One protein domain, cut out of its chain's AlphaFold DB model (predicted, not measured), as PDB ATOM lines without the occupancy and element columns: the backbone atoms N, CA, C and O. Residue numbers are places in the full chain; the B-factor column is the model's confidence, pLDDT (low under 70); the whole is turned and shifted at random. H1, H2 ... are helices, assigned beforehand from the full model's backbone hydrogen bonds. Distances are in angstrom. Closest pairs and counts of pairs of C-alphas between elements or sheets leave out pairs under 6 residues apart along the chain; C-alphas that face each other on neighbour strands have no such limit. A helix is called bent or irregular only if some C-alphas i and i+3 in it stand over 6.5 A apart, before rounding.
ATOM      1  N   HIS A 268     209.170 -11.067 148.065       85.12
ATOM      2  CA  HIS A 268     208.767 -11.991 147.000       85.12
ATOM      3  C   HIS A 268     207.594 -11.439 146.185       85.12
ATOM      4  O   HIS A 268     207.673 -11.352 144.957       85.12
ATOM      5  N   ALA A 269     206.529 -10.992 146.858       85.19
ATOM      6  CA  ALA A 269     205.362 -10.416 146.193       85.19
ATOM      7  C   ALA A 269     205.721  -9.137 145.421       85.19
ATOM      8  O   ALA A 269     205.290  -8.966 144.277       85.19
ATOM      9  N   VAL A 270     206.553  -8.269 146.008       83.94
ATOM     10  CA  VAL A 270     207.022  -7.033 145.363       83.94
ATOM     11  C   VAL A 270     207.905  -7.339 144.149       83.94
ATOM     12  O   VAL A 270     207.730  -6.727 143.093       83.94
ATOM     13  N   ALA A 271     208.820  -8.307 144.254       85.25
ATOM     14  CA  ALA A 271     209.682  -8.716 143.149       85.25
ATOM     15  C   ALA A 271     208.867  -9.262 141.970       85.25
ATOM     16  O   ALA A 271     209.080  -8.838 140.830       85.25
ATOM     17  N   PHE A 272     207.890 -10.134 142.235       86.06
ATOM     18  CA  PHE A 272     207.020 -10.670 141.191       86.06
ATOM     19  C   PHE A 272     206.141  -9.582 140.562       86.06
ATOM     20  O   PHE A 272     206.069  -9.475 139.337       86.06
ATOM     21  N   ARG A 273     205.546  -8.699 141.375       85.12
ATOM     22  CA  ARG A 273     204.804  -7.519 140.898       85.12
ATOM     23  C   ARG A 273     205.660  -6.645 139.978       85.12
ATOM     24  O   ARG A 273     205.209  -6.247 138.905       85.12
ATOM     25  N   ASN A 274     206.909  -6.377 140.350       82.44
ATOM     26  CA  ASN A 274     207.833  -5.588 139.533       82.44
ATOM     27  C   ASN A 274     208.188  -6.297 138.220       82.44
ATOM     28  O   ASN A 274     208.231  -5.653 137.169       82.44
ATOM     29  N   ALA A 275     208.394  -7.616 138.257       81.44
ATOM     30  CA  ALA A 275     208.640  -8.419 137.064       81.44
ATOM     31  C   ALA A 275     207.440  -8.387 136.101       81.44
ATOM     32  O   ALA A 275     207.631  -8.161 134.906       81.44
ATOM     33  N   LEU A 276     206.213  -8.512 136.621       80.50
ATOM     34  CA  LEU A 276     204.979  -8.408 135.838       80.50
ATOM     35  C   LEU A 276     204.848  -7.053 135.145       80.50
ATOM     36  O   LEU A 276     204.557  -6.985 133.950       80.50
ATOM     37  N   LEU A 277     205.067  -5.963 135.882       76.12
ATOM     38  CA  LEU A 277     204.972  -4.616 135.324       76.12
ATOM     39  C   LEU A 277     206.064  -4.351 134.288       76.12
ATOM     40  O   LEU A 277     205.782  -3.744 133.256       76.12
ATOM     41  N   LYS A 278     207.283  -4.850 134.517       78.50
ATOM     42  CA  LYS A 278     208.378  -4.762 133.547       78.50
ATOM     43  C   LYS A 278     208.052  -5.528 132.268       78.50
ATOM     44  O   LYS A 278     208.142  -4.959 131.189       78.50
ATOM     45  N   GLN A 279     207.601  -6.777 132.382       76.12
ATOM     46  CA  GLN A 279     207.196  -7.582 131.228       76.12
ATOM     47  C   GLN A 279     206.065  -6.904 130.448       76.12
ATOM     48  O   GLN A 279     206.084  -6.866 129.217       76.12
ATOM     49  N   ALA A 280     205.087  -6.341 131.158       72.12
ATOM     50  CA  ALA A 280     203.973  -5.656 130.531       72.12
ATOM     51  C   ALA A 280     204.415  -4.372 129.807       72.12
ATOM     52  O   ALA A 280     203.990  -4.126 128.679       72.12
ATOM     53  N   ARG A 281     205.316  -3.590 130.413       72.81
ATOM     54  CA  ARG A 281     205.953  -2.426 129.785       72.81
ATOM     55  C   ARG A 281     206.715  -2.826 128.524       72.81
ATOM     56  O   ARG A 281     206.479  -2.243 127.474       72.81
ATOM     57  N   ASP A 282     207.587  -3.824 128.618       74.56
ATOM     58  CA  ASP A 282     208.436  -4.252 127.503       74.56
ATOM     59  C   ASP A 282     207.578  -4.760 126.323       74.56
ATOM     60  O   ASP A 282     207.868  -4.454 125.170       74.56
ATOM     61  N   THR A 283     206.452  -5.427 126.608       70.44
ATOM     62  CA  THR A 283     205.470  -5.864 125.594       70.44
ATOM     63  C   THR A 283     204.739  -4.691 124.929       70.44
ATOM     64  O   THR A 283     204.404  -4.768 123.753       70.44
ATOM     65  N   LEU A 284     204.453  -3.612 125.668       66.25
ATOM     66  CA  LEU A 284     203.783  -2.422 125.126       66.25
ATOM     67  C   LEU A 284     204.742  -1.478 124.389       66.25
ATOM     68  O   LEU A 284     204.292  -0.712 123.542       66.25
ATOM     69  N   LEU A 285     206.036  -1.504 124.712       72.44
ATOM     70  CA  LEU A 285     207.058  -0.720 124.013       72.44
ATOM     71  C   LEU A 285     207.439  -1.331 122.658       72.44
ATOM     72  O   LEU A 285     207.854  -0.601 121.760       72.44
ATOM     73  N   ASP A 286     207.305  -2.647 122.510       76.00
ATOM     74  CA  ASP A 286     207.498  -3.331 121.235       76.00
ATOM     75  C   ASP A 286     206.262  -3.144 120.340       76.00
ATOM     76  O   ASP A 286     205.158  -3.575 120.674       76.00
ATOM     77  N   GLU A 287     206.446  -2.477 119.199       74.19
ATOM     78  CA  GLU A 287     205.375  -2.146 118.253       74.19
ATOM     79  C   GLU A 287     204.646  -3.391 117.727       74.19
ATOM     80  O   GLU A 287     203.418  -3.406 117.655       74.19
ATOM     81  N   GLU A 288     205.387  -4.454 117.408       75.12
ATOM     82  CA  GLU A 288     204.841  -5.676 116.814       75.12
ATOM     83  C   GLU A 288     204.058  -6.477 117.863       75.12
ATOM     84  O   GLU A 288     202.939  -6.936 117.609       75.12
ATOM     85  N   LEU A 289     204.594  -6.576 119.084       68.75
ATOM     86  CA  LEU A 289     203.905  -7.228 120.202       68.75
ATOM     87  C   LEU A 289     202.694  -6.425 120.685       68.75
ATOM     88  O   LEU A 289     201.664  -7.016 121.028       68.75
ATOM     89  N   ARG A 290     202.774  -5.091 120.675       71.88
ATOM     90  CA  ARG A 290     201.652  -4.209 121.007       71.88
ATOM     91  C   ARG A 290     200.519  -4.364 120.000       71.88
ATOM     92  O   ARG A 290     199.369  -4.506 120.416       71.88
ATOM     93  N   GLU A 291     200.806  -4.365 118.701       72.31
ATOM     94  CA  GLU A 291     199.792  -4.579 117.662       72.31
ATOM     95  C   GLU A 291     199.165  -5.975 117.750       72.31
ATOM     96  O   GLU A 291     197.937  -6.095 117.705       72.31
ATOM     97  N   ALA A 292     199.974  -7.015 117.969       71.12
ATOM     98  CA  ALA A 292     199.488  -8.378 118.175       71.12
ATOM     99  C   ALA A 292     198.573  -8.483 119.410       71.12
ATOM    100  O   ALA A 292     197.499  -9.086 119.348       71.12
ATOM    101  N   TYR A 293     198.952  -7.841 120.518       66.94
ATOM    102  CA  TYR A 293     198.128  -7.764 121.724       66.94
ATOM    103  C   TYR A 293     196.805  -7.028 121.470       66.94
ATOM    104  O   TYR A 293     195.738  -7.516 121.847       66.94
ATOM    105  N   TRP A 332     201.355 -20.707 141.592       83.75
ATOM    106  CA  TRP A 332     200.576 -20.553 142.820       83.75
ATOM    107  C   TRP A 332     201.267 -19.667 143.873       83.75
ATOM    108  O   TRP A 332     200.619 -18.809 144.468       83.75
ATOM    109  N   ASP A 333     202.585 -19.804 144.027       86.50
ATOM    110  CA  ASP A 333     203.395 -19.030 144.982       86.50
ATOM    111  C   ASP A 333     203.526 -17.541 144.599       86.50
ATOM    112  O   ASP A 333     203.827 -16.691 145.437       86.50
ATOM    113  N   ASP A 334     203.269 -17.207 143.333       87.69
ATOM    114  CA  ASP A 334     203.394 -15.857 142.779       87.69
ATOM    115  C   ASP A 334     202.045 -15.106 142.736       87.69
ATOM    116  O   ASP A 334     201.987 -13.900 142.465       87.69
ATOM    117  N   VAL A 335     200.942 -15.798 143.055       89.75
ATOM    118  CA  VAL A 335     199.584 -15.229 143.095       89.75
ATOM    119  C   VAL A 335     199.491 -13.975 143.975       89.75
ATOM    120  O   VAL A 335     198.897 -12.999 143.513       89.75
ATOM    121  N   PRO A 336     200.083 -13.903 145.185       90.62
ATOM    122  CA  PRO A 336     200.017 -12.685 145.996       90.62
ATOM    123  C   PRO A 336     200.649 -11.460 145.319       90.62
ATOM    124  O   PRO A 336     200.101 -10.359 145.401       90.62
ATOM    125  N   GLY A 337     201.751 -11.647 144.582       85.81
ATOM    126  CA  GLY A 337     202.367 -10.583 143.785       85.81
ATOM    127  C   GLY A 337     201.487 -10.151 142.607       85.81
ATOM    128  O   GLY A 337     201.371  -8.958 142.318       85.81
ATOM    129  N   ALA A 338     200.788 -11.095 141.968       87.00
ATOM    130  CA  ALA A 338     199.795 -10.780 140.939       87.00
ATOM    131  C   ALA A 338     198.591 -10.007 141.505       87.00
ATOM    132  O   ALA A 338     198.136  -9.045 140.888       87.00
ATOM    133  N   LEU A 339     198.091 -10.391 142.687       87.94
ATOM    134  CA  LEU A 339     196.994  -9.700 143.375       87.94
ATOM    135  C   LEU A 339     197.376  -8.263 143.749       87.94
ATOM    136  O   LEU A 339     196.557  -7.363 143.579       87.94
ATOM    137  N   CYS A 340     198.616  -8.040 144.192       86.69
ATOM    138  CA  CYS A 340     199.158  -6.702 144.431       86.69
ATOM    139  C   CYS A 340     199.117  -5.851 143.149       86.69
ATOM    140  O   CYS A 340     198.529  -4.771 143.141       86.69
ATOM    141  N   ALA A 341     199.631  -6.378 142.031       81.69
ATOM    142  CA  ALA A 341     199.602  -5.673 140.749       81.69
ATOM    143  C   ALA A 341     198.168  -5.379 140.260       81.69
ATOM    144  O   ALA A 341     197.900  -4.309 139.717       81.69
ATOM    145  N   LEU A 342     197.228  -6.310 140.457       83.69
ATOM    146  CA  LEU A 342     195.819  -6.112 140.105       83.69
ATOM    147  C   LEU A 342     195.132  -5.066 140.993       83.69
ATOM    148  O   LEU A 342     194.290  -4.316 140.494       83.69
ATOM    149  N   GLN A 343     195.490  -4.990 142.278       87.00
ATOM    150  CA  GLN A 343     194.964  -3.978 143.192       87.00
ATOM    151  C   GLN A 343     195.429  -2.577 142.785       87.00
ATOM    152  O   GLN A 343     194.595  -1.687 142.663       87.00
ATOM    153  N   GLU A 344     196.713  -2.390 142.477       81.31
ATOM    154  CA  GLU A 344     197.246  -1.097 142.014       81.31
ATOM    155  C   GLU A 344     196.633  -0.631 140.687       81.31
ATOM    156  O   GLU A 344     196.504   0.564 140.426       81.31
ATOM    157  N   VAL A 345     196.248  -1.586 139.841       79.38
ATOM    158  CA  VAL A 345     195.557  -1.339 138.572       79.38
ATOM    159  C   VAL A 345     194.069  -0.987 138.775       79.38
ATOM    160  O   VAL A 345     193.425  -0.473 137.861       79.38
ATOM    161  N   GLY A 346     193.507  -1.233 139.962       75.62
ATOM    162  CA  GLY A 346     192.094  -0.991 140.267       75.62
ATOM    163  C   GLY A 346     191.151  -2.122 139.839       75.62
ATOM    164  O   GLY A 346     189.935  -1.927 139.789       75.62
ATOM    165  N   CYS A 347     191.665  -3.324 139.553       81.56
ATOM    166  CA  CYS A 347     190.862  -4.516 139.240       81.56
ATOM    167  C   CYS A 347     190.282  -5.159 140.518       81.56
ATOM    168  O   CYS A 347     190.613  -6.285 140.888       81.56
ATOM    169  N   MET A 348     189.403  -4.435 141.213       85.06
ATOM    170  CA  MET A 348     188.899  -4.807 142.545       85.06
ATOM    171  C   MET A 348     188.089  -6.117 142.586       85.06
ATOM    172  O   MET A 348     188.086  -6.816 143.605       85.06
ATOM    173  N   ASP A 349     187.342  -6.444 141.527       87.62
ATOM    174  CA  ASP A 349     186.508  -7.657 141.467       87.62
ATOM    175  C   ASP A 349     187.361  -8.924 141.343       87.62
ATOM    176  O   ASP A 349     187.129  -9.898 142.066       87.62
ATOM    177  N   ASP A 350     188.406  -8.868 140.519       84.62
ATOM    178  CA  ASP A 350     189.354  -9.966 140.328       84.62
ATOM    179  C   ASP A 350     190.164 -10.209 141.605       84.62
ATOM    180  O   ASP A 350     190.263 -11.344 142.072       84.62
ATOM    181  N   VAL A 351     190.671  -9.143 142.239       88.38
ATOM    182  CA  VAL A 351     191.404  -9.254 143.511       88.38
ATOM    183  C   VAL A 351     190.513  -9.818 144.613       88.38
ATOM    184  O   VAL A 351     190.958 -10.666 145.383       88.38
ATOM    185  N   GLN A 352     189.241  -9.407 144.688       92.31
ATOM    186  CA  GLN A 352     188.329  -9.975 145.680       92.31
ATOM    187  C   GLN A 352     188.071 -11.463 145.422       92.31
ATOM    188  O   GLN A 352     188.083 -12.254 146.365       92.31
ATOM    189  N   THR A 353     187.818 -11.837 144.170       90.44
ATOM    190  CA  THR A 353     187.471 -13.211 143.790       90.44
ATOM    191  C   THR A 353     188.657 -14.145 143.995       90.44
ATOM    192  O   THR A 353     188.562 -15.122 144.737       90.44
ATOM    193  N   HIS A 354     189.800 -13.810 143.399       89.94
ATOM    194  CA  HIS A 354     191.000 -14.636 143.456       89.94
ATOM    195  C   HIS A 354     191.706 -14.549 144.810       89.94
ATOM    196  O   HIS A 354     192.199 -15.563 145.293       89.94
ATOM    197  N   GLY A 355     191.688 -13.394 145.480       91.88
ATOM    198  CA  GLY A 355     192.225 -13.251 146.835       91.88
ATOM    199  C   GLY A 355     191.454 -14.082 147.861       91.88
ATOM    200  O   GLY A 355     192.063 -14.770 148.676       91.88
ATOM    201  N   ARG A 356     190.113 -14.105 147.788       93.81
ATOM    202  CA  ARG A 356     189.305 -15.003 148.633       93.81
ATOM    203  C   ARG A 356     189.541 -16.471 148.297       93.81
ATOM    204  O   ARG A 356     189.681 -17.257 149.225       93.81
ATOM    205  N   ALA A 357     189.619 -16.823 147.014       91.81
ATOM    206  CA  ALA A 357     189.916 -18.191 146.595       91.81
ATOM    207  C   ALA A 357     191.286 -18.662 147.110       91.81
ATOM    208  O   ALA A 357     191.414 -19.779 147.597       91.81
ATOM    209  N   TYR A 358     192.295 -17.790 147.081       92.81
ATOM    210  CA  TYR A 358     193.627 -18.089 147.597       92.81
ATOM    211  C   TYR A 358     193.643 -18.257 149.130       92.81
ATOM    212  O   TYR A 358     194.292 -19.166 149.646       92.81
ATOM    213  N   LEU A 359     192.896 -17.436 149.880       92.38
ATOM    214  CA  LEU A 359     192.866 -17.495 151.351       92.38
ATOM    215  C   LEU A 359     191.937 -18.575 151.924       92.38
ATOM    216  O   LEU A 359     192.285 -19.221 152.915       92.38
ATOM    217  N   TYR A 360     190.759 -18.757 151.336       92.38
ATOM    218  CA  TYR A 360     189.670 -19.566 151.896       92.38
ATOM    219  C   TYR A 360     189.267 -20.747 151.007       92.38
ATOM    220  O   TYR A 360     188.467 -21.574 151.435       92.38
ATOM    221  N   GLY A 361     189.836 -20.851 149.806       88.75
ATOM    222  CA  GLY A 361     189.490 -21.872 148.829       88.75
ATOM    223  C   GLY A 361     188.339 -21.436 147.926       88.75
ATOM    224  O   GLY A 361     187.640 -20.449 148.169       88.75
ATOM    225  N   ALA A 362     188.156 -22.185 146.848       87.44
ATOM    226  CA  ALA A 362     187.030 -22.069 145.933       87.44
ATOM    227  C   ALA A 362     186.618 -23.476 145.465       87.44
ATOM    228  O   ALA A 362     187.388 -24.421 145.635       87.44
ATOM    229  N   PRO A 363     185.428 -23.660 144.870       84.31
ATOM    230  CA  PRO A 363     185.035 -24.961 144.336       84.31
ATOM    231  C   PRO A 363     186.099 -25.516 143.375       84.31
ATOM    232  O   PRO A 363     186.373 -24.921 142.335       84.31
ATOM    233  N   GLY A 364     186.719 -26.644 143.743       81.06
ATOM    234  CA  GLY A 364     187.795 -27.277 142.971       81.06
ATOM    235  C   GLY A 364     189.201 -26.691 143.171       81.06
ATOM    236  O   GLY A 364     190.114 -27.089 142.450       81.06
ATOM    237  N   LEU A 365     189.392 -25.776 144.126       84.56
ATOM    238  CA  LEU A 365     190.677 -25.151 144.434       84.56
ATOM    239  C   LEU A 365     190.883 -25.044 145.951       84.56
ATOM    240  O   LEU A 365     190.174 -24.305 146.637       84.56
ATOM    241  N   GLU A 366     191.877 -25.764 146.466       86.50
ATOM    242  CA  GLU A 366     192.245 -25.711 147.883       86.50
ATOM    243  C   GLU A 366     192.872 -24.353 148.252       86.50
ATOM    244  O   GLU A 366     193.615 -23.779 147.448       86.50
ATOM    245  N   PRO A 367     192.616 -23.833 149.466       90.81
ATOM    246  CA  PRO A 367     193.277 -22.629 149.950       90.81
ATOM    247  C   PRO A 367     194.790 -22.824 150.083       90.81
ATOM    248  O   PRO A 367     195.286 -23.922 150.348       90.81
ATOM    249  N   ALA A 368     195.528 -21.715 150.016       89.06
ATOM    250  CA  ALA A 368     196.940 -21.683 150.365       89.06
ATOM    251  C   ALA A 368     197.159 -22.200 151.798       89.06
ATOM    252  O   ALA A 368     196.376 -21.905 152.710       89.06
ATOM    253  N   ALA A 369     198.234 -22.957 152.023       88.31
ATOM    254  CA  ALA A 369     198.525 -23.524 153.336       88.31
ATOM    255  C   ALA A 369     198.618 -22.415 154.398       88.31
ATOM    256  O   ALA A 369     199.200 -21.372 154.147       88.31
ATOM    257  N   LYS A 370     198.123 -22.635 155.622       85.06
ATOM    258  CA  LYS A 370     198.172 -21.609 156.695       85.06
ATOM    259  C   LYS A 370     199.589 -21.104 157.021       85.06
ATOM    260  O   LYS A 370     199.737 -20.047 157.620       85.06
ATOM    261  N   SER A 371     200.621 -21.880 156.685       84.19
ATOM    262  CA  SER A 371     202.033 -21.510 156.837       84.19
ATOM    263  C   SER A 371     202.609 -20.736 155.649       84.19
ATOM    264  O   SER A 371     203.772 -20.349 155.707       84.19
ATOM    265  N   ASP A 372     201.849 -20.583 154.566       86.31
ATOM    266  CA  ASP A 372     202.278 -19.900 153.352       86.31
ATOM    267  C   ASP A 372     202.465 -18.398 153.642       86.31
ATOM    268  O   ASP A 372     201.510 -17.732 154.063       86.31
ATOM    269  N   PRO A 373     203.681 -17.849 153.451       82.81
ATOM    270  CA  PRO A 373     203.938 -16.426 153.654       82.81
ATOM    271  C   PRO A 373     203.081 -15.535 152.742       82.81
ATOM    272  O   PRO A 373     202.730 -14.423 153.142       82.81
ATOM    273  N   GLY A 374     202.673 -16.040 151.573       87.50
ATOM    274  CA  GLY A 374     201.860 -15.331 150.593       87.50
ATOM    275  C   GLY A 374     200.449 -14.979 151.070       87.50
ATOM    276  O   GLY A 374     199.831 -14.046 150.554       87.50
ATOM    277  N   ARG A 375     199.935 -15.651 152.112       92.38
ATOM    278  CA  ARG A 375     198.616 -15.339 152.692       92.38
ATOM    279  C   ARG A 375     198.548 -13.935 153.278       92.38
ATOM    280  O   ARG A 375     197.524 -13.271 153.146       92.38
ATOM    281  N   ARG A 376     199.640 -13.448 153.875       91.75
ATOM    282  CA  ARG A 376     199.701 -12.087 154.437       91.75
ATOM    283  C   ARG A 376     199.617 -11.022 153.348       91.75
ATOM    284  O   ARG A 376     198.898 -10.041 153.512       91.75
ATOM    285  N   ASP A 377     200.290 -11.260 152.230       91.00
ATOM    286  CA  ASP A 377     200.278 -10.376 151.066       91.00
ATOM    287  C   ASP A 377     198.904 -10.371 150.385       91.00
ATOM    288  O   ASP A 377     198.340  -9.312 150.110       91.00
ATOM    289  N   ALA A 378     198.304 -11.550 150.189       92.56
ATOM    290  CA  ALA A 378     196.952 -11.665 149.649       92.56
ATOM    291  C   ALA A 378     195.910 -10.984 150.558       92.56
ATOM    292  O   ALA A 378     195.016 -10.289 150.068       92.56
ATOM    293  N   ALA A 379     196.046 -11.131 151.880       93.25
ATOM    294  CA  ALA A 379     195.209 -10.453 152.866       93.25
ATOM    295  C   ALA A 379     195.360  -8.929 152.814       93.25
ATOM    296  O   ALA A 379     194.355  -8.219 152.869       93.25
ATOM    297  N   LEU A 380     196.587  -8.422 152.661       91.38
ATOM    298  CA  LEU A 380     196.846  -6.992 152.522       91.38
ATOM    299  C   LEU A 380     196.213  -6.427 151.242       91.38
ATOM    300  O   LEU A 380     195.489  -5.434 151.315       91.38
ATOM    301  N   ALA A 381     196.399  -7.088 150.094       90.88
ATOM    302  CA  ALA A 381     195.768  -6.692 148.833       90.88
ATOM    303  C   ALA A 381     194.230  -6.688 148.937       90.88
ATOM    304  O   ALA A 381     193.569  -5.735 148.518       90.88
ATOM    305  N   LEU A 382     193.648  -7.716 149.566       94.19
ATOM    306  CA  LEU A 382     192.204  -7.821 149.767       94.19
ATOM    307  C   LEU A 382     191.664  -6.736 150.717       94.19
ATOM    308  O   LEU A 382     190.606  -6.155 150.463       94.19
ATOM    309  N   ALA A 383     192.394  -6.423 151.790       93.75
ATOM    310  CA  ALA A 383     192.030  -5.369 152.730       93.75
ATOM    311  C   ALA A 383     192.051  -3.976 152.081       93.75
ATOM    312  O   ALA A 383     191.142  -3.177 152.323       93.75
ATOM    313  N   LEU A 384     193.033  -3.690 151.219       90.81
ATOM    314  CA  LEU A 384     193.092  -2.441 150.450       90.81
ATOM    315  C   LEU A 384     191.886  -2.302 149.513       90.81
ATOM    316  O   LEU A 384     191.218  -1.267 149.519       90.81
ATOM    317  N   VAL A 385     191.523  -3.377 148.814       92.38
ATOM    318  CA  VAL A 385     190.326  -3.417 147.963       92.38
ATOM    319  C   VAL A 385     189.038  -3.180 148.762       92.38
ATOM    320  O   VAL A 385     188.121  -2.493 148.302       92.38
ATOM    321  N   TYR A 386     188.932  -3.703 149.983       94.25
ATOM    322  CA  TYR A 386     187.791  -3.399 150.848       94.25
ATOM    323  C   TYR A 386     187.761  -1.942 151.317       94.25
ATOM    324  O   TYR A 386     186.682  -1.343 151.378       94.25
ATOM    325  N   CYS A 387     188.916  -1.340 151.598       91.81
ATOM    326  CA  CYS A 387     189.018   0.086 151.905       91.81
ATOM    327  C   CYS A 387     188.580   0.964 150.720       91.81
ATOM    328  O   CYS A 387     187.883   1.962 150.923       91.81
ATOM    329  N   GLU A 388     188.922   0.580 149.490       89.00
ATOM    330  CA  GLU A 388     188.475   1.258 148.266       89.00
ATOM    331  C   GLU A 388     186.960   1.134 148.072       89.00
ATOM    332  O   GLU A 388     186.268   2.147 147.978       89.00
ATOM    333  N   ARG A 389     186.392  -0.074 148.177       91.56
ATOM    334  CA  ARG A 389     184.928  -0.247 148.106       91.56
ATOM    335  C   ARG A 389     184.178   0.483 149.221       91.56
ATOM    336  O   ARG A 389     183.042   0.935 149.030       91.56
ATOM    337  N   SER A 390     184.787   0.595 150.401       92.50
ATOM    338  CA  SER A 390     184.243   1.415 151.481       92.50
ATOM    339  C   SER A 390     184.186   2.886 151.078       92.50
ATOM    340  O   SER A 390     183.148   3.528 151.251       92.50
ATOM    341  N   ARG A 391     185.261   3.411 150.480       89.19
ATOM    342  CA  ARG A 391     185.321   4.782 149.962       89.19
ATOM    343  C   ARG A 391     184.212   5.038 148.942       89.19
ATOM    344  O   ARG A 391     183.477   6.008 149.119       89.19
ATOM    345  N   ASP A 392     184.024   4.145 147.974       88.62
ATOM    346  CA  ASP A 392     182.975   4.270 146.952       88.62
ATOM    347  C   ASP A 392     181.574   4.291 147.574       88.62
ATOM    348  O   ASP A 392     180.714   5.100 147.218       88.62
ATOM    349  N   SER A 393     181.343   3.436 148.573       89.56
ATOM    350  CA  SER A 393     180.067   3.376 149.295       89.56
ATOM    351  C   SER A 393     179.796   4.654 150.094       89.56
ATOM    352  O   SER A 393     178.670   5.155 150.107       89.56
ATOM    353  N   LEU A 394     180.831   5.217 150.727       87.19
ATOM    354  CA  LEU A 394     180.742   6.454 151.506       87.19
ATOM    355  C   LEU A 394     180.627   7.715 150.636       87.19
ATOM    356  O   LEU A 394     180.092   8.714 151.118       87.19
ATOM    357  N   GLN A 395     181.125   7.679 149.397       87.88
ATOM    358  CA  GLN A 395     181.043   8.773 148.420       87.88
ATOM    359  C   GLN A 395     179.793   8.710 147.533       87.88
ATOM    360  O   GLN A 395     179.463   9.696 146.871       87.88
ATOM    361  N   ALA A 396     179.071   7.585 147.535       87.12
ATOM    362  CA  ALA A 396     177.791   7.463 146.852       87.12
ATOM    363  C   ALA A 396     176.804   8.563 147.290       87.12
ATOM    364  O   ALA A 396     176.877   9.095 148.397       87.12
ATOM    365  N   THR A 397     175.858   8.909 146.414       87.50
ATOM    366  CA  THR A 397     174.815   9.903 146.704       87.50
ATOM    367  C   THR A 397     173.430   9.255 146.556       87.50
ATOM    368  O   THR A 397     173.031   8.973 145.427       87.50
ATOM    369  N   PRO A 398     172.681   9.018 147.656       85.06
ATOM    370  CA  PRO A 398     173.067   9.249 149.053       85.06
ATOM    371  C   PRO A 398     174.159   8.270 149.542       85.06
ATOM    372  O   PRO A 398     174.289   7.173 148.993       85.06
ATOM    373  N   PRO A 399     174.936   8.644 150.576       84.69
ATOM    374  CA  PRO A 399     176.028   7.817 151.088       84.69
ATOM    375  C   PRO A 399     175.497   6.553 151.760       84.69
ATOM    376  O   PRO A 399     174.613   6.630 152.614       84.69
ATOM    377  N   ARG A 400     176.081   5.402 151.411       88.62
ATOM    378  CA  ARG A 400     175.765   4.079 151.971       88.62
ATOM    379  C   ARG A 400     176.747   3.763 153.096       88.62
ATOM    380  O   ARG A 400     177.762   3.094 152.890       88.62
ATOM    381  N   VAL A 401     176.500   4.315 154.284       89.94
ATOM    382  CA  VAL A 401     177.443   4.230 155.411       89.94
ATOM    383  C   VAL A 401     177.480   2.823 155.989       89.94
ATOM    384  O   VAL A 401     178.556   2.379 156.388       89.94
ATOM    385  N   ALA A 402     176.356   2.105 155.990       89.88
ATOM    386  CA  ALA A 402     176.312   0.718 156.439       89.88
ATOM    387  C   ALA A 402     177.178  -0.202 155.586       89.88
ATOM    388  O   ALA A 402     178.005  -0.935 156.128       89.88
ATOM    389  N   ASP A 403     177.059  -0.104 154.265       89.56
ATOM    390  CA  ASP A 403     177.884  -0.893 153.352       89.56
ATOM    391  C   ASP A 403     179.361  -0.511 153.477       89.56
ATOM    392  O   ASP A 403     180.216  -1.386 153.601       89.56
ATOM    393  N   GLY A 404     179.662   0.790 153.560       90.75
ATOM    394  CA  GLY A 404     181.028   1.263 153.759       90.75
ATOM    395  C   GLY A 404     181.661   0.760 155.062       90.75
ATOM    396  O   GLY A 404     182.811   0.326 155.046       90.75
ATOM    397  N   CYS A 405     180.931   0.768 156.181       91.56
ATOM    398  CA  CYS A 405     181.438   0.261 157.459       91.56
ATOM    399  C   CYS A 405     181.620  -1.260 157.441       91.56
ATOM    400  O   CYS A 405     182.645  -1.736 157.915       91.56
ATOM    401  N   ARG A 406     180.711  -2.023 156.820       92.31
ATOM    402  CA  ARG A 406     180.888  -3.476 156.656       92.31
ATOM    403  C   ARG A 406     182.152  -3.817 155.882       92.31
ATOM    404  O   ARG A 406     182.871  -4.726 156.272       92.31
ATOM    405  N   LYS A 407     182.455  -3.076 154.810       93.75
ATOM    406  CA  LYS A 407     183.696  -3.284 154.049       93.75
ATOM    407  C   LYS A 407     184.940  -2.997 154.891       93.75
ATOM    408  O   LYS A 407     185.897  -3.754 154.833       93.75
ATOM    409  N   LEU A 408     184.906  -1.982 155.749       92.62
ATOM    410  CA  LEU A 408     185.992  -1.717 156.703       92.62
ATOM    411  C   LEU A 408     186.125  -2.814 157.770       92.62
ATOM    412  O   LEU A 408     187.237  -3.182 158.135       92.62
ATOM    413  N   GLU A 409     185.012  -3.360 158.257       93.19
ATOM    414  CA  GLU A 409     185.028  -4.509 159.168       93.19
ATOM    415  C   GLU A 409     185.581  -5.769 158.481       93.19
ATOM    416  O   GLU A 409     186.378  -6.481 159.089       93.19
ATOM    417  N   GLU A 410     185.237  -6.015 157.210       94.62
ATOM    418  CA  GLU A 410     185.835  -7.081 156.391       94.62
ATOM    419  C   GLU A 410     187.350  -6.869 156.215       94.62
ATOM    420  O   GLU A 410     188.114  -7.822 156.366       94.62
ATOM    421  N   ALA A 411     187.800  -5.631 155.978       93.94
ATOM    422  CA  ALA A 411     189.223  -5.300 155.875       93.94
ATOM    423  C   ALA A 411     189.986  -5.618 157.172       93.94
ATOM    424  O   ALA A 411     191.022  -6.279 157.130       93.94
ATOM    425  N   LEU A 412     189.460  -5.202 158.332       92.75
ATOM    426  CA  LEU A 412     190.065  -5.528 159.630       92.75
ATOM    427  C   LEU A 412     190.084  -7.028 159.889       92.75
ATOM    428  O   LEU A 412     191.090  -7.552 160.360       92.75
ATOM    429  N   ARG A 413     188.982  -7.713 159.578       94.81
ATOM    430  CA  ARG A 413     188.852  -9.151 159.791       94.81
ATOM    431  C   ARG A 413     189.925  -9.926 159.027       94.81
ATOM    432  O   ARG A 413     190.617 -10.731 159.637       94.81
ATOM    433  N   VAL A 414     190.092  -9.647 157.734       94.38
ATOM    434  CA  VAL A 414     191.080 -10.333 156.885       94.38
ATOM    435  C   VAL A 414     192.514 -10.088 157.376       94.38
ATOM    436  O   VAL A 414     193.302 -11.027 157.452       94.38
ATOM    437  N   LEU A 415     192.850  -8.856 157.778       91.38
ATOM    438  CA  LEU A 415     194.180  -8.545 158.324       91.38
ATOM    439  C   LEU A 415     194.449  -9.273 159.653       91.38
ATOM    440  O   LEU A 415     195.540  -9.807 159.861       91.38
ATOM    441  N   GLN A 416     193.451  -9.327 160.539       92.00
ATOM    442  CA  GLN A 416     193.572  -9.958 161.856       92.00
ATOM    443  C   GLN A 416     193.615 -11.487 161.788       92.00
ATOM    444  O   GLN A 416     194.334 -12.100 162.577       92.00
ATOM    445  N   GLU A 417     192.876 -12.103 160.861       91.56
ATOM    446  CA  GLU A 417     192.887 -13.557 160.652       91.56
ATOM    447  C   GLU A 417     194.271 -14.060 160.203       91.56
ATOM    448  O   GLU A 417     194.750 -15.063 160.733       91.56
ATOM    449  N   GLU A 418     194.949 -13.344 159.297       89.62
ATOM    450  CA  GLU A 418     196.226 -13.796 158.712       89.62
ATOM    451  C   GLU A 418     197.481 -13.281 159.431       89.62
ATOM    452  O   GLU A 418     198.552 -13.896 159.373       89.62
ATOM    453  N   GLY A 419     197.384 -12.141 160.113       81.00
ATOM    454  CA  GLY A 419     198.551 -11.472 160.681       81.00
ATOM    455  C   GLY A 419     198.359 -10.853 162.058       81.00
ATOM    456  O   GLY A 419     199.296 -10.239 162.571       81.00
ATOM    457  N   GLY A 420     197.189 -11.036 162.675       86.69
ATOM    458  CA  GLY A 420     196.879 -10.481 163.991       86.69
ATOM    459  C   GLY A 420     197.049  -8.963 164.034       86.69
ATOM    460  O   GLY A 420     196.747  -8.271 163.066       86.69
ATOM    461  N   ASP A 421     197.564  -8.452 165.151       82.62
ATOM    462  CA  ASP A 421     197.818  -7.016 165.341       82.62
ATOM    463  C   ASP A 421     199.100  -6.530 164.623       82.62
ATOM    464  O   ASP A 421     199.335  -5.327 164.528       82.62
ATOM    465  N   ASP A 422     199.931  -7.452 164.116       82.12
ATOM    466  CA  ASP A 422     201.255  -7.145 163.556       82.12
ATOM    467  C   ASP A 422     201.219  -6.861 162.043       82.12
ATOM    468  O   ASP A 422     202.117  -6.203 161.514       82.12
ATOM    469  N   LEU A 423     200.197  -7.340 161.323       85.38
ATOM    470  CA  LEU A 423     200.068  -7.116 159.880       85.38
ATOM    471  C   LEU A 423     199.413  -5.768 159.585       85.38
ATOM    472  O   LEU A 423     198.231  -5.558 159.854       85.38
ATOM    473  N   ALA A 424     200.194  -4.867 158.985       83.25
ATOM    474  CA  ALA A 424     199.779  -3.513 158.628       83.25
ATOM    475  C   ALA A 424     199.091  -2.756 159.795       83.25
ATOM    476  O   ALA A 424     197.969  -2.261 159.641       83.25
ATOM    477  N   PRO A 425     199.747  -2.607 160.966       85.19
ATOM    478  CA  PRO A 425     199.139  -2.015 162.162       85.19
ATOM    479  C   PRO A 425     198.676  -0.571 161.935       85.19
ATOM    480  O   PRO A 425     197.642  -0.153 162.456       85.19
ATOM    481  N   ALA A 426     199.403   0.187 161.107       83.12
ATOM    482  CA  ALA A 426     199.013   1.538 160.715       83.12
ATOM    483  C   ALA A 426     197.703   1.551 159.911       83.12
ATOM    484  O   ALA A 426     196.859   2.419 160.138       83.12
ATOM    485  N   LEU A 427     197.508   0.587 159.003       84.38
ATOM    486  CA  LEU A 427     196.274   0.447 158.229       84.38
ATOM    487  C   LEU A 427     195.118   0.009 159.134       84.38
ATOM    488  O   LEU A 427     194.051   0.616 159.090       84.38
ATOM    489  N   GLN A 428     195.332  -0.979 160.008       85.50
ATOM    490  CA  GLN A 428     194.310  -1.408 160.967       85.50
ATOM    491  C   GLN A 428     193.851  -0.255 161.870       85.50
ATOM    492  O   GLN A 428     192.650  -0.063 162.072       85.50
ATOM    493  N   LEU A 429     194.788   0.562 162.364       84.44
ATOM    494  CA  LEU A 429     194.465   1.741 163.167       84.44
ATOM    495  C   LEU A 429     193.621   2.750 162.376       84.44
ATOM    496  O   LEU A 429     192.600   3.213 162.878       84.44
ATOM    497  N   GLN A 430     193.989   3.042 161.127       84.94
ATOM    498  CA  GLN A 430     193.217   3.947 160.269       84.94
ATOM    499  C   GLN A 430     191.803   3.435 159.999       84.94
ATOM    500  O   GLN A 430     190.840   4.204 160.060       84.94
ATOM    501  N   VAL A 431     191.657   2.138 159.719       84.44
ATOM    502  CA  VAL A 431     190.345   1.520 159.502       84.44
ATOM    503  C   VAL A 431     189.502   1.608 160.777       84.44
ATOM    504  O   VAL A 431     188.332   1.994 160.721       84.44
ATOM    505  N   TYR A 432     190.101   1.347 161.940       85.19
ATOM    506  CA  TYR A 432     189.440   1.486 163.236       85.19
ATOM    507  C   TYR A 432     189.001   2.932 163.528       85.19
ATOM    508  O   TYR A 432     187.868   3.172 163.957       85.19
ATOM    509  N   GLU A 433     189.852   3.923 163.266       82.19
ATOM    510  CA  GLU A 433     189.513   5.344 163.405       82.19
ATOM    511  C   GLU A 433     188.378   5.758 162.458       82.19
ATOM    512  O   GLU A 433     187.449   6.474 162.855       82.19
ATOM    513  N   LEU A 434     188.402   5.269 161.215       82.44
ATOM    514  CA  LEU A 434     187.374   5.537 160.214       82.44
ATOM    515  C   LEU A 434     186.017   4.923 160.597       82.44
ATOM    516  O   LEU A 434     184.987   5.592 160.440       82.44
ATOM    517  N   LEU A 435     186.016   3.703 161.141       85.81
ATOM    518  CA  LEU A 435     184.831   3.056 161.710       85.81
ATOM    519  C   LEU A 435     184.269   3.866 162.882       85.81
ATOM    520  O   LEU A 435     183.079   4.179 162.903       85.81
ATOM    521  N   ASN A 436     185.118   4.288 163.821       81.25
ATOM    522  CA  ASN A 436     184.682   5.075 164.977       81.25
ATOM    523  C   ASN A 436     184.110   6.438 164.589       81.25
ATOM    524  O   ASN A 436     183.097   6.862 165.152       81.25
ATOM    525  N   ARG A 437     184.700   7.113 163.596       82.69
ATOM    526  CA  ARG A 437     184.170   8.386 163.089       82.69
ATOM    527  C   ARG A 437     182.782   8.224 162.464       82.69
ATOM    528  O   ARG A 437     181.946   9.116 162.606       82.69
ATOM    529  N   ASN A 438     182.526   7.110 161.780       85.94
ATOM    530  CA  ASN A 438     181.244   6.853 161.120       85.94
ATOM    531  C   ASN A 438     180.228   6.107 161.995       85.94
ATOM    532  O   ASN A 438     179.067   6.016 161.602       85.94
ATOM    533  N   LEU A 439     180.609   5.654 163.193       84.56
ATOM    534  CA  LEU A 439     179.790   4.811 164.067       84.56
ATOM    535  C   LEU A 439     178.374   5.352 164.302       84.56
ATOM    536  O   LEU A 439     177.405   4.601 164.288       84.56
ATOM    537  N   VAL A 440     178.232   6.662 164.499       85.81
ATOM    538  CA  VAL A 440     176.929   7.304 164.739       85.81
ATOM    539  C   VAL A 440     176.011   7.158 163.530       85.81
ATOM    540  O   VAL A 440     174.859   6.754 163.666       85.81
ATOM    541  N   ARG A 441     176.541   7.466 162.341       87.75
ATOM    542  CA  ARG A 441     175.816   7.367 161.071       87.75
ATOM    543  C   ARG A 441     175.507   5.907 160.752       87.75
ATOM    544  O   ARG A 441     174.375   5.606 160.392       87.75
ATOM    545  N   TYR A 442     176.471   5.018 160.995       89.06
ATOM    546  CA  TYR A 442     176.314   3.574 160.860       89.06
ATOM    547  C   TYR A 442     175.149   3.045 161.704       89.06
ATOM    548  O   TYR A 442     174.239   2.407 161.181       89.06
ATOM    549  N   VAL A 443     175.115   3.381 162.999       90.62
ATOM    550  CA  VAL A 443     174.034   2.964 163.902       90.62
ATOM    551  C   VAL A 443     172.678   3.491 163.436       90.62
ATOM    552  O   VAL A 443     171.707   2.738 163.443       90.62
ATOM    553  N   LEU A 444     172.589   4.761 163.031       91.12
ATOM    554  CA  LEU A 444     171.323   5.339 162.572       91.12
ATOM    555  C   LEU A 444     170.806   4.656 161.300       91.12
ATOM    556  O   LEU A 444     169.619   4.342 161.237       91.12
ATOM    557  N   GLU A 445     171.682   4.368 160.337       92.81
ATOM    558  CA  GLU A 445     171.321   3.665 159.101       92.81
ATOM    559  C   GLU A 445     170.837   2.237 159.387       92.81
ATOM    560  O   GLU A 445     169.765   1.847 158.924       92.81
ATOM    561  N   LEU A 446     171.547   1.496 160.249       92.38
ATOM    562  CA  LEU A 446     171.116   0.166 160.683       92.38
ATOM    563  C   LEU A 446     169.763   0.206 161.402       92.38
ATOM    564  O   LEU A 446     168.905  -0.629 161.142       92.38
ATOM    565  N   LEU A 447     169.529   1.170 162.296       92.75
ATOM    566  CA  LEU A 447     168.245   1.287 162.994       92.75
ATOM    567  C   LEU A 447     167.103   1.689 162.052       92.75
ATOM    568  O   LEU A 447     165.961   1.273 162.283       92.75
ATOM    569  N   ALA A 448     167.394   2.461 161.004       91.12
ATOM    570  CA  ALA A 448     166.424   2.906 160.008       91.12
ATOM    571  C   ALA A 448     165.925   1.779 159.088       91.12
ATOM    572  O   ALA A 448     164.852   1.926 158.492       91.12
ATOM    573  N   LEU A 449     166.632   0.641 159.027       89.50
ATOM    574  CA  LEU A 449     166.227  -0.520 158.232       89.50
ATOM    575  C   LEU A 449     164.796  -1.000 158.559       89.50
ATOM    576  O   LEU A 449     164.275  -0.745 159.657       89.50
ATOM    577  N   PRO A 450     164.115  -1.677 157.621       87.31
ATOM    578  CA  PRO A 450     162.809  -2.303 157.841       87.31
ATOM    579  C   PRO A 450     162.757  -3.224 159.084       87.31
ATOM    580  O   PRO A 450     163.744  -3.833 159.470       87.31
ATOM    581  N   LEU A 451     161.592  -3.313 159.735       83.31
ATOM    582  CA  LEU A 451     161.291  -4.240 160.845       83.31
ATOM    583  C   LEU A 451     160.939  -5.670 160.372       83.31
ATOM    584  O   LEU A 451     160.238  -6.386 161.084       83.31
ATOM    585  N   ASP A 452     161.339  -6.056 159.164       81.69
ATOM    586  CA  ASP A 452     161.098  -7.397 158.629       81.69
ATOM    587  C   ASP A 452     162.151  -8.399 159.138       81.69
ATOM    588  O   ASP A 452     163.151  -8.035 159.765       81.69
ATOM    589  N   ASP A 453     161.904  -9.687 158.895       80.75
ATOM    590  CA  ASP A 453     162.807 -10.750 159.343       80.75
ATOM    591  C   ASP A 453     164.153 -10.716 158.598       80.75
ATOM    592  O   ASP A 453     165.175 -11.070 159.184       80.75
ATOM    593  N   SER A 454     164.180 -10.231 157.348       88.81
ATOM    594  CA  SER A 454     165.402 -10.146 156.538       88.81
ATOM    595  C   SER A 454     166.416  -9.159 157.106       88.81
ATOM    596  O   SER A 454     167.598  -9.470 157.113       88.81
ATOM    597  N   HIS A 455     165.974  -8.010 157.630       87.81
ATOM    598  CA  HIS A 455     166.873  -6.996 158.197       87.81
ATOM    599  C   HIS A 455     167.050  -7.127 159.720       87.81
ATOM    600  O   HIS A 455     167.656  -6.272 160.379       87.81
ATOM    601  N   GLN A 456     166.485  -8.173 160.333       85.88
ATOM    602  CA  GLN A 456     166.472  -8.316 161.787       85.88
ATOM    603  C   GLN A 456     167.889  -8.441 162.366       85.88
ATOM    604  O   GLN A 456     168.153  -7.950 163.472       85.88
ATOM    605  N   ARG A 457     168.808  -9.088 161.640       89.69
ATOM    606  CA  ARG A 457     170.196  -9.293 162.074       89.69
ATOM    607  C   ARG A 457     170.948  -7.963 162.134       89.69
ATOM    608  O   ARG A 457     171.549  -7.647 163.163       89.69
ATOM    609  N   GLU A 458     170.837  -7.172 161.079       89.12
ATOM    610  CA  GLU A 458     171.430  -5.850 160.904       89.12
ATOM    611  C   GLU A 458     170.872  -4.861 161.927       89.12
ATOM    612  O   GLU A 458     171.625  -4.164 162.608       89.12
ATOM    613  N   ARG A 459     169.548  -4.839 162.132       91.31
ATOM    614  CA  ARG A 459     168.944  -3.986 163.169       91.31
ATOM    615  C   ARG A 459     169.410  -4.373 164.567       91.31
ATOM    616  O   ARG A 459     169.692  -3.499 165.389       91.31
ATOM    617  N   ARG A 460     169.525  -5.675 164.855       90.38
ATOM    618  CA  ARG A 460     170.046  -6.169 166.141       90.38
ATOM    619  C   ARG A 460     171.497  -5.749 166.350       90.38
ATOM    620  O   ARG A 460     171.902  -5.493 167.482       90.38
ATOM    621  N   GLU A 461     172.282  -5.680 165.286       89.06
ATOM    622  CA  GLU A 461     173.618  -5.095 165.324       89.06
ATOM    623  C   GLU A 461     173.586  -3.598 165.616       89.06
ATOM    624  O   GLU A 461     174.248  -3.165 166.557       89.06
ATOM    625  N   GLY A 462     172.730  -2.837 164.931       90.81
ATOM    626  CA  GLY A 462     172.524  -1.413 165.200       90.81
ATOM    627  C   GLY A 462     172.175  -1.141 166.666       90.81
ATOM    628  O   GLY A 462     172.768  -0.265 167.291       90.81
ATOM    629  N   LEU A 463     171.295  -1.949 167.265       90.94
ATOM    630  CA  LEU A 463     170.937  -1.855 168.688       90.94
ATOM    631  C   LEU A 463     172.099  -2.212 169.628       90.94
ATOM    632  O   LEU A 463     172.276  -1.567 170.663       90.94
ATOM    633  N   ARG A 464     172.906  -3.227 169.292       90.00
ATOM    634  CA  ARG A 464     174.113  -3.575 170.063       90.00
ATOM    635  C   ARG A 464     175.145  -2.451 170.009       90.00
ATOM    636  O   ARG A 464     175.702  -2.086 171.044       90.00
ATOM    637  N   SER A 465     175.363  -1.878 168.832       86.81
ATOM    638  CA  SER A 465     176.280  -0.759 168.621       86.81
ATOM    639  C   SER A 465     175.775   0.517 169.299       86.81
ATOM    640  O   SER A 465     176.548   1.175 169.989       86.81
ATOM    641  N   LEU A 466     174.468   0.802 169.253       90.19
ATOM    642  CA  LEU A 466     173.824   1.860 170.040       90.19
ATOM    643  C   LEU A 466     174.139   1.707 171.534       90.19
ATOM    644  O   LEU A 466     174.603   2.650 172.170       90.19
ATOM    645  N   ARG A 467     173.951   0.510 172.099       87.75
ATOM    646  CA  ARG A 467     174.260   0.229 173.513       87.75
ATOM    647  C   ARG A 467     175.740   0.408 173.822       87.75
ATOM    648  O   ARG A 467     176.073   0.923 174.882       87.75
ATOM    649  N   ARG A 468     176.630   0.037 172.898       83.50
ATOM    650  CA  ARG A 468     178.071   0.299 173.027       83.50
ATOM    651  C   ARG A 468     178.365   1.800 173.054       83.50
ATOM    652  O   ARG A 468     179.219   2.214 173.825       83.50
ATOM    653  N   VAL A 469     177.651   2.615 172.280       81.94
ATOM    654  CA  VAL A 469     177.802   4.080 172.306       81.94
ATOM    655  C   VAL A 469     177.291   4.675 173.620       81.94
ATOM    656  O   VAL A 469     177.972   5.491 174.231       81.94
ATOM    657  N   VAL A 470     176.112   4.251 174.079       81.06
ATOM    658  CA  VAL A 470     175.451   4.814 175.270       81.06
ATOM    659  C   VAL A 470     176.123   4.351 176.572       81.06
ATOM    660  O   VAL A 470     176.330   5.140 177.494       81.06
ATOM    661  N   TRP A 471     176.487   3.069 176.651       82.19
ATOM    662  CA  TRP A 471     177.018   2.423 177.858       82.19
ATOM    663  C   TRP A 471     178.517   2.115 177.800       82.19
ATOM    664  O   TRP A 471     179.095   1.677 178.798       82.19
ATOM    665  N   GLY A 472     179.174   2.346 176.665       71.38
ATOM    666  CA  GLY A 472     180.618   2.169 176.521       71.38
ATOM    667  C   GLY A 472     181.411   3.149 177.378       71.38
ATOM    668  O   GLY A 472     180.920   4.194 177.801       71.38
ATOM    669  N   THR A 473     182.650   2.790 177.693       51.44
ATOM    670  CA  THR A 473     183.552   3.595 178.531       51.44
ATOM    671  C   THR A 473     184.437   4.558 177.738       51.44
ATOM    672  O   THR A 473     185.208   5.280 178.358       51.44
ATOM    673  N   GLY A 474     184.369   4.583 176.403       45.69
ATOM    674  CA  GLY A 474     185.410   5.245 175.612       45.69
ATOM    675  C   GLY A 474     185.113   5.387 174.128       45.69
ATOM    676  O   GLY A 474     185.889   4.922 173.308       45.69
ATOM    677  N   LEU A 475     184.011   6.041 173.777       47.06
ATOM    678  CA  LEU A 475     183.974   6.756 172.503       47.06
ATOM    679  C   LEU A 475     184.164   8.231 172.831       47.06
ATOM    680  O   LEU A 475     183.475   8.754 173.708       47.06
ATOM    681  N   ASP A 476     185.076   8.897 172.127       47.94
ATOM    682  CA  ASP A 476     185.431  10.320 172.254       47.94
ATOM    683  C   ASP A 476     184.278  11.306 171.961       47.94
ATOM    684  O   ASP A 476     184.489  12.484 171.671       47.94
ATOM    685  N   PHE A 477     183.026  10.878 172.115       48.31
ATOM    686  CA  PHE A 477     181.876  11.761 172.274       48.31
ATOM    687  C   PHE A 477     182.104  12.821 173.359       48.31
ATOM    688  O   PHE A 477     181.612  13.940 173.217       48.31
ATOM    689  N   ALA A 478     182.887  12.490 174.393       38.94
ATOM    690  CA  ALA A 478     183.266  13.408 175.460       38.94
ATOM    691  C   ALA A 478     184.366  14.424 175.071       38.94
ATOM    692  O   ALA A 478     184.409  15.489 175.682       38.94
ATOM    693  N   ASN A 479     185.217  14.144 174.068       39.16
ATOM    694  CA  ASN A 479     186.457  14.905 173.817       39.16
ATOM    695  C   ASN A 479     186.580  15.575 172.433       39.16
ATOM    696  O   ASN A 479     187.484  16.386 172.234       39.16
ATOM    697  N   ALA A 480     185.684  15.333 171.474       40.66
ATOM    698  CA  ALA A 480     185.811  15.949 170.149       40.66
ATOM    699  C   ALA A 480     185.371  17.439 170.106       40.66
ATOM    700  O   ALA A 480     184.250  17.757 169.747       40.66
ATOM    701  N   ALA A 481     186.244  18.388 170.437       40.31
ATOM    702  CA  ALA A 481     186.342  19.715 169.793       40.31
ATOM    703  C   ALA A 481     185.108  20.664 169.671       40.31
ATOM    704  O   ALA A 481     185.047  21.439 168.720       40.31
ATOM    705  N   LYS A 482     184.154  20.703 170.619       40.19
ATOM    706  CA  LYS A 482     183.350  21.929 170.891       40.19
ATOM    707  C   LYS A 482     183.071  22.065 172.401       40.19
ATOM    708  O   LYS A 482     182.136  21.433 172.889       40.19
ATOM    709  N   PRO A 483     183.847  22.870 173.151       42.56
ATOM    710  CA  PRO A 483     183.704  23.000 174.609       42.56
ATOM    711  C   PRO A 483     182.392  23.667 175.062       42.56
ATOM    712  O   PRO A 483     182.060  23.616 176.242       42.56
ATOM    713  N   GLU A 484     181.619  24.257 174.146       45.97
ATOM    714  CA  GLU A 484     180.411  25.025 174.480       45.97
ATOM    715  C   GLU A 484     179.153  24.170 174.716       45.97
ATOM    716  O   GLU A 484     178.224  24.632 175.372       45.97
ATOM    717  N   GLN A 485     179.097  22.928 174.217       46.56
ATOM    718  CA  GLN A 485     177.871  22.106 174.264       46.56
ATOM    719  C   GLN A 485     177.880  21.007 175.338       46.56
ATOM    720  O   GLN A 485     176.852  20.384 175.592       46.56
ATOM    721  N   GLY A 486     178.998  20.799 176.033       50.72
ATOM    722  CA  GLY A 486     179.123  19.787 177.082       50.72
ATOM    723  C   GLY A 486     179.025  18.332 176.572       50.72
ATOM    724  O   GLY A 486     178.440  18.050 175.525       50.72
ATOM    725  N   PRO A 487     179.576  17.362 177.322       54.91
ATOM    726  CA  PRO A 487     179.670  15.961 176.889       54.91
ATOM    727  C   PRO A 487     178.303  15.279 176.678       54.91
ATOM    728  O   PRO A 487     178.197  14.323 175.914       54.91
ATOM    729  N   ASN A 488     177.236  15.791 177.300       65.50
ATOM    730  CA  ASN A 488     175.908  15.176 177.254       65.50
ATOM    731  C   ASN A 488     175.037  15.633 176.072       65.50
ATOM    732  O   ASN A 488     174.121  14.903 175.705       65.50
ATOM    733  N   ALA A 489     175.287  16.797 175.455       70.69
ATOM    734  CA  ALA A 489     174.402  17.309 174.400       70.69
ATOM    735  C   ALA A 489     174.427  16.434 173.140       70.69
ATOM    736  O   ALA A 489     173.381  16.081 172.606       70.69
ATOM    737  N   ARG A 490     175.614  15.984 172.724       74.06
ATOM    738  CA  ARG A 490     175.759  15.111 171.548       74.06
ATOM    739  C   ARG A 490     175.114  13.748 171.734       74.06
ATOM    740  O   ARG A 490     174.511  13.228 170.802       74.06
ATOM    741  N   LEU A 491     175.226  13.183 172.936       78.00
ATOM    742  CA  LEU A 491     174.545  11.940 173.286       78.00
ATOM    743  C   LEU A 491     173.022  12.121 173.234       78.00
ATOM    744  O   LEU A 491     172.321  11.248 172.730       78.00
ATOM    745  N   VAL A 492     172.513  13.258 173.720       82.12
ATOM    746  CA  VAL A 492     171.085  13.599 173.652       82.12
ATOM    747  C   VAL A 492     170.613  13.724 172.204       82.12
ATOM    748  O   VAL A 492     169.577  13.155 171.864       82.12
ATOM    749  N   ASP A 493     171.359  14.415 171.345       84.12
ATOM    750  CA  ASP A 493     170.993  14.583 169.935       84.12
ATOM    751  C   ASP A 493     171.042  13.257 169.172       84.12
ATOM    752  O   ASP A 493     170.113  12.936 168.431       84.12
ATOM    753  N   PHE A 494     172.066  12.439 169.427       86.00
ATOM    754  CA  PHE A 494     172.164  11.092 168.879       86.00
ATOM    755  C   PHE A 494     170.994  10.204 169.316       86.00
ATOM    756  O   PHE A 494     170.348   9.590 168.472       86.00
ATOM    757  N   LEU A 495     170.671  10.165 170.612       87.12
ATOM    758  CA  LEU A 495     169.557   9.361 171.118       87.12
ATOM    759  C   LEU A 495     168.197   9.867 170.628       87.12
ATOM    760  O   LEU A 495     167.308   9.058 170.371       87.12
ATOM    761  N   ARG A 496     168.041  11.181 170.435       88.00
ATOM    762  CA  ARG A 496     166.848  11.768 169.811       88.00
ATOM    763  C   ARG A 496     166.734  11.406 168.327       88.00
ATOM    764  O   ARG A 496     165.624  11.231 167.841       88.00
ATOM    765  N   ALA A 497     167.847  11.304 167.604       89.56
ATOM    766  CA  ALA A 497     167.846  10.826 166.223       89.56
ATOM    767  C   ALA A 497     167.538   9.320 166.158       89.56
ATOM    768  O   ALA A 497     166.674   8.903 165.390       89.56
ATOM    769  N   ALA A 498     168.174   8.519 167.016       90.94
ATOM    770  CA  ALA A 498     167.971   7.075 167.081       90.94
ATOM    771  C   ALA A 498     166.528   6.711 167.457       90.94
ATOM    772  O   ALA A 498     165.949   5.813 166.849       90.94
ATOM    773  N   SER A 499     165.914   7.434 168.403       89.31
ATOM    774  CA  SER A 499     164.556   7.135 168.871       89.31
ATOM    775  C   SER A 499     163.498   7.199 167.767       89.31
ATOM    776  O   SER A 499     162.536   6.439 167.830       89.31
ATOM    777  N   LYS A 500     163.704   8.014 166.722       89.25
ATOM    778  CA  LYS A 500     162.820   8.082 165.541       89.25
ATOM    779  C   LYS A 500     162.773   6.771 164.750       89.25
ATOM    780  O   LYS A 500     161.808   6.509 164.038       89.25
ATOM    781  N   HIS A 501     163.817   5.953 164.854       89.94
ATOM    782  CA  HIS A 501     163.944   4.693 164.126       89.94
ATOM    783  C   HIS A 501     163.692   3.461 165.000       89.94
ATOM    784  O   HIS A 501     163.695   2.345 164.476       89.94
ATOM    785  N   MET A 502     163.458   3.647 166.301       89.25
ATOM    786  CA  MET A 502     163.292   2.571 167.276       89.25
ATOM    787  C   MET A 502     161.818   2.239 167.542       89.25
ATOM    788  O   MET A 502     160.913   3.047 167.324       89.25
TER     789      MET A 502
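Overview. This is residues 268 to 293 and 332 to 502 of the 1005 residues of an uncharacterized protein of Pycnococcus provasolii (UniProt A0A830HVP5). An elongated row of helices, with H5 and H6 side by side in the middle, H1 and H2 at one end, and H7b, H8 and H9 grouped at the other. Between, H3, H4 and H5 form an up-and-down bundle, each running against the one before. The printed part has 197 residues with nine named helices, H1 to H9 in order, and no named strand: all helix. It is loose, with a radius of gyration of the C-alphas of 21.3 A, spanning 68 by 36 by 34 A.

Arrangement. H1, residues 268 to 285, and H2, residues 287 to 293, only just touch, only at the corner, with 3 pairs of C-alphas within 8 A, closest Leu 284 and Arg 290, 5.0 A. H1 touches H3, residues 332 to 344, closest C-alphas Ala 269 and Gly 337, 3.8 A. Hairpins follow: H3 with H4, residues 348 to 360, closest C-alphas Leu 339 and Val 351, 5.6 A; H4 with residues 375 to 385 alone of H5, residues 374 to 395, Gly 355 and Ala 378, 5.7 A; H5 with H6, residues 401 to 419, Ser 390 and Gly 404, 3.9 A, at a shallow tilt of 11 degrees. H7, residues 425 to 448, one helix by its hydrogen bonds, is bent: C-alphas 437 and 440 are 7.5 A apart, and arms H7a, residues 425 to 437, and H7b, residues 440 to 448, stand at 58 degrees. H6 and H7a form a hairpin, closest C-alphas Leu 412 and Gln 428, 6.1 A; so do H7b and H8, residues 456 to 471, Val 443 and Gly 462, 4.8 A. H9, residues 486 to 499, touches H7b with residues 494 to 498 alone, closest C-alphas Ala 498 and Leu 444, 5.9 A. H3 is irregular, C-alphas 333 and 336 being 7.3 A apart; H9 only just, 487 and 490 being 6.7 A apart. Every O i to N i+4 pair is within hydrogen-bond range except in H3, 7 of 9, and H9, 8 of 10.

Along the chain. H1 begins at C-alpha 268 (208.767, -11.991, 147.000) and measures 25.7 A, H5 31.9 A, H6 26.8 A. H9 ends at C-alpha 499 (164.556, 7.135, 168.871).

Size, cuts and confidence. The C-alphas farthest apart, Glu 288 and Gly 486, are 70.3 A apart. Residues 294 to 331 are cut out, 24.8 A between C-alphas 293 and 332. The links H4 to H5 and H8 to H9 are long; residues 480 to 485 stand free. Mean pLDDT of the printed part is 82.8, under 70 at residues 284, 289, 293 and 473 to 488.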